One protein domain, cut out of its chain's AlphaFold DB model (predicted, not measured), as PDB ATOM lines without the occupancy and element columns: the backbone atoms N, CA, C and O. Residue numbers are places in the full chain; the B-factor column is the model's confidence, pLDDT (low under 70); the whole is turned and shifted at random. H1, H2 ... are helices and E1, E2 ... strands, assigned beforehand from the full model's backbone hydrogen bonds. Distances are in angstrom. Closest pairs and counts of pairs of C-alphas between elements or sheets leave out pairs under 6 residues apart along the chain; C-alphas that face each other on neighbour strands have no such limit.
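Overview. This is residues 2 to 61 of the 148 residues of an uncharacterized protein of hydrothermal vent metagenome (UniProt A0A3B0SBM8). The domain has little regular structure: a flat, loop-rich shape with a small two-stranded hairpin, E1 and E2, near its middle and a short helix, H1, off to one side. The unnamed stretch 2 to 20 runs from the other side of the hairpin to H1, and the loop 36 to 50 extends from one end of the hairpin. The printed part has 60 residues, 15 in named elements, in the order H1, E1, E2; the class is mixed and the sheet antiparallel. It is only just loose, close to compact, with a radius of gyration of the C-alphas of 12.9 A and spans of 39 by 33 by 15 A.

Along the chain. H1, residues 21 to 27, begins at C-alpha 21 (-47.117, -30.567, 39.870) and measures 9.8 A. E1, residues 32 to 35, measures 9.8 A. E2, residues 51 to 54, measures 9.6 A and ends at C-alpha 54 (-52.015, -27.640, 25.736).

Arrangement. The hairpin strands E1 and E2 are antiparallel at 147 degrees, with N 32 and O 54 2.8 A apart, within hydrogen-bond range. The closest C-alphas of H1 and E1, Asp 25 and Arg 33, are 7.5 A apart. H1 and E2 are apart. In H1, every O i to N i+4 pair is within hydrogen-bond range.

Size, cuts and confidence. The farthest C-alphas, of Asn 45 and Gln 61, are 39.3 A apart. The printed part has no cut. E1 to E2 is a long link. Residues 60 to 61 have pLDDT under 70.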
ATOM      1  N   ILE A   2     -52.752 -23.702  19.454       80.19
ATOM      2  CA  ILE A   2     -51.837 -23.855  18.319       80.19
ATOM      3  C   ILE A   2     -50.802 -22.726  18.426       80.19
ATOM      4  O   ILE A   2     -51.214 -21.592  18.679       80.19
ATOM      5  N   PRO A   3     -49.489 -22.993  18.295       84.19
ATOM      6  CA  PRO A   3     -48.481 -21.939  18.341       84.19
ATOM      7  C   PRO A   3     -48.673 -20.902  17.225       84.19
ATOM      8  O   PRO A   3     -48.718 -21.255  16.048       84.19
ATOM      9  N   ASP A   4     -48.713 -19.623  17.599       87.88
ATOM     10  CA  ASP A   4     -48.670 -18.478  16.686       87.88
ATOM     11  C   ASP A   4     -47.591 -17.502  17.168       87.88
ATOM     12  O   ASP A   4     -47.616 -17.039  18.306       87.88
ATOM     13  N   ALA A   5     -46.629 -17.196  16.297       86.94
ATOM     14  CA  ALA A   5     -45.515 -16.307  16.612       86.94
ATOM     15  C   ALA A   5     -45.932 -14.834  16.769       86.94
ATOM     16  O   ALA A   5     -45.169 -14.051  17.332       86.94
ATOM     17  N   ASN A   6     -47.110 -14.452  16.263       88.06
ATOM     18  CA  ASN A   6     -47.620 -13.080  16.326       88.06
ATOM     19  C   ASN A   6     -48.821 -12.931  17.272       88.06
ATOM     20  O   ASN A   6     -49.266 -11.810  17.521       88.06
ATOM     21  N   GLY A   7     -49.341 -14.046  17.786       88.38
ATOM     22  CA  GLY A   7     -50.494 -14.083  18.671       88.38
ATOM     23  C   GLY A   7     -50.100 -13.779  20.112       88.38
ATOM     24  O   GLY A   7     -49.172 -14.369  20.664       88.38
ATOM     25  N   THR A   8     -50.837 -12.875  20.750       92.19
ATOM     26  CA  THR A   8     -50.695 -12.590  22.183       92.19
ATOM     27  C   THR A   8     -52.063 -12.503  22.831       92.19
ATOM     28  O   THR A   8     -52.980 -11.919  22.253       92.19
ATOM     29  N   ILE A   9     -52.182 -13.027  24.047       92.50
ATOM     30  CA  ILE A   9     -53.410 -12.997  24.837       92.50
ATOM     31  C   ILE A   9     -53.075 -12.696  26.300       92.50
ATOM     32  O   ILE A   9     -52.054 -13.159  26.813       92.50
ATOM     33  N   ASP A  10     -53.922 -11.903  26.955       94.50
ATOM     34  CA  ASP A  10     -53.809 -11.644  28.392       94.50
ATOM     35  C   ASP A  10     -54.109 -12.931  29.181       94.50
ATOM     36  O   ASP A  10     -54.899 -13.770  28.754       94.50
ATOM     37  N   GLY A  11     -53.500 -13.110  30.349       93.44
ATOM     38  CA  GLY A  11     -53.690 -14.320  31.144       93.44
ATOM     39  C   GLY A  11     -53.270 -14.146  32.595       93.44
ATOM     40  O   GLY A  11     -52.689 -13.131  32.976       93.44
ATOM     41  N   LEU A  12     -53.576 -15.151  33.414       94.00
ATOM     42  CA  LEU A  12     -53.187 -15.190  34.821       94.00
ATOM     43  C   LEU A  12     -52.128 -16.263  35.060       94.00
ATOM     44  O   LEU A  12     -52.232 -17.379  34.553       94.00
ATOM     45  N   ILE A  13     -51.158 -15.937  35.913       94.19
ATOM     46  CA  ILE A  13     -50.244 -16.916  36.503       94.19
ATOM     47  C   ILE A  13     -50.867 -17.378  37.818       94.19
ATOM     48  O   ILE A  13     -51.043 -16.584  38.743       94.19
ATOM     49  N   ALA A  14     -51.206 -18.662  37.900       91.62
ATOM     50  CA  ALA A  14     -51.721 -19.277  39.116       91.62
ATOM     51  C   ALA A  14     -50.631 -20.128  39.776       91.62
ATOM     52  O   ALA A  14     -49.990 -20.942  39.114       91.62
ATOM     53  N   ALA A  15     -50.441 -19.958  41.084       91.25
ATOM     54  CA  ALA A  15     -49.542 -20.812  41.850       91.25
ATOM     55  C   ALA A  15     -50.085 -22.248  41.909       91.25
ATOM     56  O   ALA A  15     -51.286 -22.456  42.100       91.25
ATOM     57  N   VAL A  16     -49.193 -23.235  41.799       88.25
ATOM     58  CA  VAL A  16     -49.530 -24.644  42.022       88.25
ATOM     59  C   VAL A  16     -49.566 -24.886  43.533       88.25
ATOM     60  O   VAL A  16     -48.549 -24.691  44.201       88.25
ATOM     61  N   PRO A  17     -50.713 -25.273  44.121       87.25
ATOM     62  CA  PRO A  17     -50.798 -25.471  45.563       87.25
ATOM     63  C   PRO A  17     -49.777 -26.505  46.049       87.25
ATOM     64  O   PRO A  17     -49.783 -27.647  45.599       87.25
ATOM     65  N   GLY A  18     -48.905 -26.091  46.972       88.38
ATOM     66  CA  GLY A  18     -47.865 -26.953  47.542       88.38
ATOM     67  C   GLY A  18     -46.815 -27.441  46.540       88.38
ATOM     68  O   GLY A  18     -46.162 -28.439  46.829       88.38
ATOM     69  N   ASP A  19     -46.689 -26.787  45.380       86.19
ATOM     70  CA  ASP A  19     -45.836 -27.218  44.266       86.19
ATOM     71  C   ASP A  19     -46.127 -28.661  43.804       86.19
ATOM     72  O   ASP A  19     -45.256 -29.349  43.265       86.19
ATOM     73  N   ASP A  20     -47.365 -29.135  43.998       92.56
ATOM     74  CA  ASP A  20     -47.785 -30.484  43.610       92.56
ATOM     75  C   ASP A  20     -48.126 -30.558  42.115       92.56
ATOM     76  O   ASP A  20     -49.274 -30.693  41.674       92.56
ATOM     77  N   TRP A  21     -47.071 -30.452  41.319       91.25
ATOM     78  CA  TRP A  21     -47.117 -30.567  39.870       91.25
ATOM     79  C   TRP A  21     -47.654 -31.923  39.407       91.25
ATOM     80  O   TRP A  21     -48.356 -31.984  38.405       91.25
ATOM     81  N   ALA A  22     -47.385 -32.997  40.154       92.25
ATOM     82  CA  ALA A  22     -47.857 -34.335  39.811       92.25
ATOM     83  C   ALA A  22     -49.381 -34.460  39.964       92.25
ATOM     84  O   ALA A  22     -50.043 -35.053  39.109       92.25
ATOM     85  N   ALA A  23     -49.961 -33.877  41.018       90.88
ATOM     86  CA  ALA A  23     -51.412 -33.824  41.176       90.88
ATOM     87  C   ALA A  23     -52.078 -32.972  40.089       90.88
ATOM     88  O   ALA A  23     -53.157 -33.331  39.604       90.88
ATOM     89  N   LEU A  24     -51.442 -31.868  39.680       90.75
ATOM     90  CA  LEU A  24     -51.941 -31.050  38.576       90.75
ATOM     91  C   LEU A  24     -51.867 -31.802  37.238       90.75
ATOM     92  O   LEU A  24     -52.858 -31.825  36.514       90.75
ATOM     93  N   ASP A  25     -50.761 -32.501  36.964       92.56
ATOM     94  CA  ASP A  25     -50.599 -33.347  35.773       92.56
ATOM     95  C   ASP A  25     -51.664 -34.448  35.709       92.56
ATOM     96  O   ASP A  25     -52.242 -34.691  34.654       92.56
ATOM     97  N   LEU A  26     -51.978 -35.091  36.839       91.69
ATOM     98  CA  LEU A  26     -53.026 -36.113  36.893       91.69
ATOM     99  C   LEU A  26     -54.408 -35.526  36.588       91.69
ATOM    100  O   LEU A  26     -55.217 -36.152  35.901       91.69
ATOM    101  N   ARG A  27     -54.690 -34.324  37.102       88.69
ATOM    102  CA  ARG A  27     -55.953 -33.629  36.844       88.69
ATOM    103  C   ARG A  27     -56.073 -33.201  35.378       88.69
ATOM    104  O   ARG A  27     -57.171 -33.256  34.830       88.69
ATOM    105  N   GLU A  28     -54.968 -32.793  34.762       91.44
ATOM    106  CA  GLU A  28     -54.907 -32.263  33.397       91.44
ATOM    107  C   GLU A  28     -54.342 -33.295  32.395       91.44
ATOM    108  O   GLU A  28     -53.848 -32.933  31.334       91.44
ATOM    109  N   ALA A  29     -54.466 -34.598  32.685       89.19
ATOM    110  CA  ALA A  29     -53.841 -35.703  31.939       89.19
ATOM    111  C   ALA A  29     -54.237 -35.825  30.450       89.19
ATOM    112  O   ALA A  29     -53.663 -36.625  29.711       89.19
ATOM    113  N   ALA A  30     -55.243 -35.070  30.002       87.19
ATOM    114  CA  ALA A  30     -55.619 -34.970  28.592       87.19
ATOM    115  C   ALA A  30     -54.719 -34.008  27.790       87.19
ATOM    116  O   ALA A  30     -54.796 -34.002  26.558       87.19
ATOM    117  N   TYR A  31     -53.894 -33.217  28.478       91.25
ATOM    118  CA  TYR A  31     -53.066 -32.149  27.937       91.25
ATOM    119  C   TYR A  31     -51.575 -32.431  28.148       91.25
ATOM    120  O   TYR A  31     -51.181 -33.057  29.132       91.25
ATOM    121  N   ASP A  32     -50.746 -31.889  27.262       91.62
ATOM    122  CA  ASP A  32     -49.300 -31.837  27.444       91.62
ATOM    123  C   ASP A  32     -48.927 -30.612  28.280       91.62
ATOM    124  O   ASP A  32     -49.360 -29.491  27.994       91.62
ATOM    125  N   ARG A  33     -48.087 -30.813  29.302       93.38
ATOM    126  CA  ARG A  33     -47.482 -29.709  30.051       93.38
ATOM    127  C   ARG A  33     -46.288 -29.160  29.282       93.38
ATOM    128  O   ARG A  33     -45.261 -29.828  29.162       93.38
ATOM    129  N   LEU A  34     -46.397 -27.920  28.823       92.50
ATOM    130  CA  LEU A  34     -45.363 -27.238  28.053       92.50
ATOM    131  C   LEU A  34     -44.695 -26.139  28.892       92.50
ATOM    132  O   LEU A  34     -45.403 -25.332  29.502       92.50
ATOM    133  N   PRO A  35     -43.351 -26.062  28.923       93.88
ATOM    134  CA  PRO A  35     -42.648 -24.980  29.600       93.88
ATOM    135  C   PRO A  35     -42.905 -23.651  28.883       93.88
ATOM    136  O   PRO A  35     -42.694 -23.530  27.677       93.88
ATOM    137  N   ALA A  36     -43.324 -22.639  29.638       93.56
ATOM    138  CA  ALA A  36     -43.794 -21.363  29.105       93.56
ATOM    139  C   ALA A  36     -43.140 -20.135  29.757       93.56
ATOM    140  O   ALA A  36     -43.458 -19.016  29.365       93.56
ATOM    141  N   THR A  37     -42.199 -20.301  30.698       92.94
ATOM    142  CA  THR A  37     -41.529 -19.169  31.375       92.94
ATOM    143  C   THR A  37     -40.987 -18.119  30.399       92.94
ATOM    144  O   THR A  37     -41.138 -16.929  30.635       92.94
ATOM    145  N   HIS A  38     -40.392 -18.538  29.280       91.19
ATOM    146  CA  HIS A  38     -39.808 -17.630  28.284       91.19
ATOM    147  C   HIS A  38     -40.831 -17.030  27.303       91.19
ATOM    148  O   HIS A  38     -40.467 -16.185  26.489       91.19
ATOM    149  N   LEU A  39     -42.087 -17.479  27.358       91.38
ATOM    150  CA  LEU A  39     -43.186 -17.032  26.500       91.38
ATOM    151  C   LEU A  39     -44.122 -16.051  27.220       91.38
ATOM    152  O   LEU A  39     -45.000 -15.470  26.588       91.38
ATOM    153  N   ILE A  40     -43.956 -15.870  28.534       93.56
ATOM    154  CA  ILE A  40     -44.874 -15.099  29.377       93.56
ATOM    155  C   ILE A  40     -44.167 -13.853  29.903       93.56
ATOM    156  O   ILE A  40     -43.117 -13.930  30.535       93.56
ATOM    157  N   SER A  41     -44.779 -12.694  29.664       93.62
ATOM    158  CA  SER A  41     -44.365 -11.418  30.255       93.62
ATOM    159  C   SER A  41     -45.186 -11.140  31.513       93.62
ATOM    160  O   SER A  41     -46.410 -11.255  31.482       93.62
ATOM    161  N   HIS A  42     -44.531 -10.779  32.619       94.25
ATOM    162  CA  HIS A  42     -45.200 -10.464  33.884       94.25
ATOM    163  C   HIS A  42     -44.384  -9.494  34.749       94.25
ATOM    164  O   HIS A  42     -43.156  -9.462  34.670       94.25
ATOM    165  N   ASP A  43     -45.056  -8.807  35.675       93.25
ATOM    166  CA  ASP A  43     -44.436  -7.826  36.583       93.25
ATOM    167  C   ASP A  43     -44.007  -8.409  37.945       93.25
ATOM    168  O   ASP A  43     -43.657  -7.669  38.868       93.25
ATOM    169  N   LEU A  44     -44.043  -9.738  38.120       92.06
ATOM    170  CA  LEU A  44     -43.567 -10.371  39.355       92.06
ATOM    171  C   LEU A  44     -42.102 -10.000  39.629       92.06
ATOM    172  O   LEU A  44     -41.258  -9.963  38.737       92.06
ATOM    173  N   ASN A  45     -41.781  -9.799  40.904       93.38
ATOM    174  CA  ASN A  45     -40.440  -9.444  41.378       93.38
ATOM    175  C   ASN A  45     -39.442 -10.624  41.413       93.38
ATOM    176  O   ASN A  45     -38.355 -10.494  41.976       93.38
ATOM    177  N   HIS A  46     -39.820 -11.773  40.857       90.94
ATOM    178  CA  HIS A  46     -39.023 -12.992  40.766       90.94
ATOM    179  C   HIS A  46     -39.325 -13.703  39.440       90.94
ATOM    180  O   HIS A  46     -40.230 -13.301  38.712       90.94
ATOM    181  N   GLN A  47     -38.568 -14.756  39.126       88.75
ATOM    182  CA  GLN A  47     -38.732 -15.550  37.905       88.75
ATOM    183  C   GLN A  47     -39.291 -16.936  38.255       88.75
ATOM    184  O   GLN A  47     -38.506 -17.830  38.579       88.75
ATOM    185  N   PRO A  48     -40.622 -17.119  38.271       91.25
ATOM    186  CA  PRO A  48     -41.213 -18.427  38.512       91.25
ATOM    187  C   PRO A  48     -40.998 -19.373  37.323       91.25
ATOM    188  O   PRO A  48     -40.876 -18.961  36.166       91.25
ATOM    189  N   GLU A  49     -41.015 -20.673  37.609       92.19
ATOM    190  CA  GLU A  49     -41.235 -21.683  36.578       92.19
ATOM    191  C   GLU A  49     -42.717 -21.659  36.191       92.19
ATOM    192  O   GLU A  49     -43.594 -21.750  37.052       92.19
ATOM    193  N   ILE A  50     -43.002 -21.488  34.901       94.69
ATOM    194  CA  ILE A  50     -44.364 -21.370  34.384       94.69
ATOM    195  C   ILE A  50     -44.554 -22.417  33.301       94.69
ATOM    196  O   ILE A  50     -43.710 -22.571  32.414       94.69
ATOM    197  N   ALA A  51     -45.693 -23.096  33.352       94.50
ATOM    198  CA  ALA A  51     -46.115 -24.040  32.338       94.50
ATOM    199  C   ALA A  51     -47.541 -23.741  31.875       94.50
ATOM    200  O   ALA A  51     -48.350 -23.186  32.619       94.50
ATOM    201  N   VAL A  52     -47.843 -24.149  30.647       93.19
ATOM    202  CA  VAL A  52     -49.200 -24.173  30.094       93.19
ATOM    203  C   VAL A  52     -49.578 -25.610  29.762       93.19
ATOM    204  O   VAL A  52     -48.719 -26.406  29.390       93.19
ATOM    205  N   TYR A  53     -50.859 -25.943  29.897       91.81
ATOM    206  CA  TYR A  53     -51.396 -27.239  29.485       91.81
ATOM    207  C   TYR A  53     -52.088 -27.075  28.133       91.81
ATOM    208  O   TYR A  53     -53.056 -26.323  28.007       91.81
ATOM    209  N   ALA A  54     -51.561 -27.749  27.116       90.44
ATOM    210  CA  ALA A  54     -52.015 -27.640  25.736       90.44
ATOM    211  C   ALA A  54     -52.575 -28.973  25.238       90.44
ATOM    212  O   ALA A  54     -52.119 -30.041  25.635       90.44
ATOM    213  N   ILE A  55     -53.589 -28.924  24.369       85.81
ATOM    214  CA  ILE A  55     -54.052 -30.132  23.671       85.81
ATOM    215  C   ILE A  55     -52.877 -30.630  22.818       85.81
ATOM    216  O   ILE A  55     -52.308 -29.794  22.115       85.81
ATOM    217  N   PRO A  56     -52.522 -31.926  22.870       83.19
ATOM    218  CA  PRO A  56     -51.452 -32.482  22.050       83.19
ATOM    219  C   PRO A  56     -51.673 -32.212  20.559       83.19
ATOM    220  O   PRO A  56     -52.812 -32.271  20.082       83.19
ATOM    221  N   ASP A  57     -50.591 -31.958  19.821       75.38
ATOM    222  CA  ASP A  57     -50.655 -31.574  18.403       75.38
ATOM    223  C   ASP A  57     -51.413 -32.599  17.541       75.38
ATOM    224  O   ASP A  57     -52.167 -32.241  16.636       75.38
ATOM    225  N   ASP A  58     -51.269 -33.886  17.860       74.50
ATOM    226  CA  ASP A  58     -51.925 -35.008  17.184       74.50
ATOM    227  C   ASP A  58     -53.408 -35.187  17.566       74.50
ATOM    228  O   ASP A  58     -54.127 -35.961  16.930       74.50
ATOM    229  N   LYS A  59     -53.885 -34.459  18.584       72.62
ATOM    230  CA  LYS A  59     -55.269 -34.481  19.085       72.62
ATOM    231  C   LYS A  59     -56.056 -33.220  18.754       72.62
ATOM    232  O   LYS A  59     -57.215 -33.107  19.162       72.62
ATOM    233  N   HIS A  60     -55.476 -32.297  17.991       68.31
ATOM    234  CA  HIS A  60     -56.224 -31.203  17.388       68.31
ATOM    235  C   HIS A  60     -57.205 -31.756  16.343       68.31
ATOM    236  O   HIS A  60     -56.887 -31.910  15.167       68.31
ATOM    237  N   GLN A  61     -58.412 -32.105  16.795       63.31
ATOM    238  CA  GLN A  61     -59.492 -32.518  15.906       63.31
ATOM    239  C   GLN A  61     -59.911 -31.348  15.019       63.31
ATOM    240  O   GLN A  61     -59.940 -30.195  15.453       63.31
TER     241      GLN A  61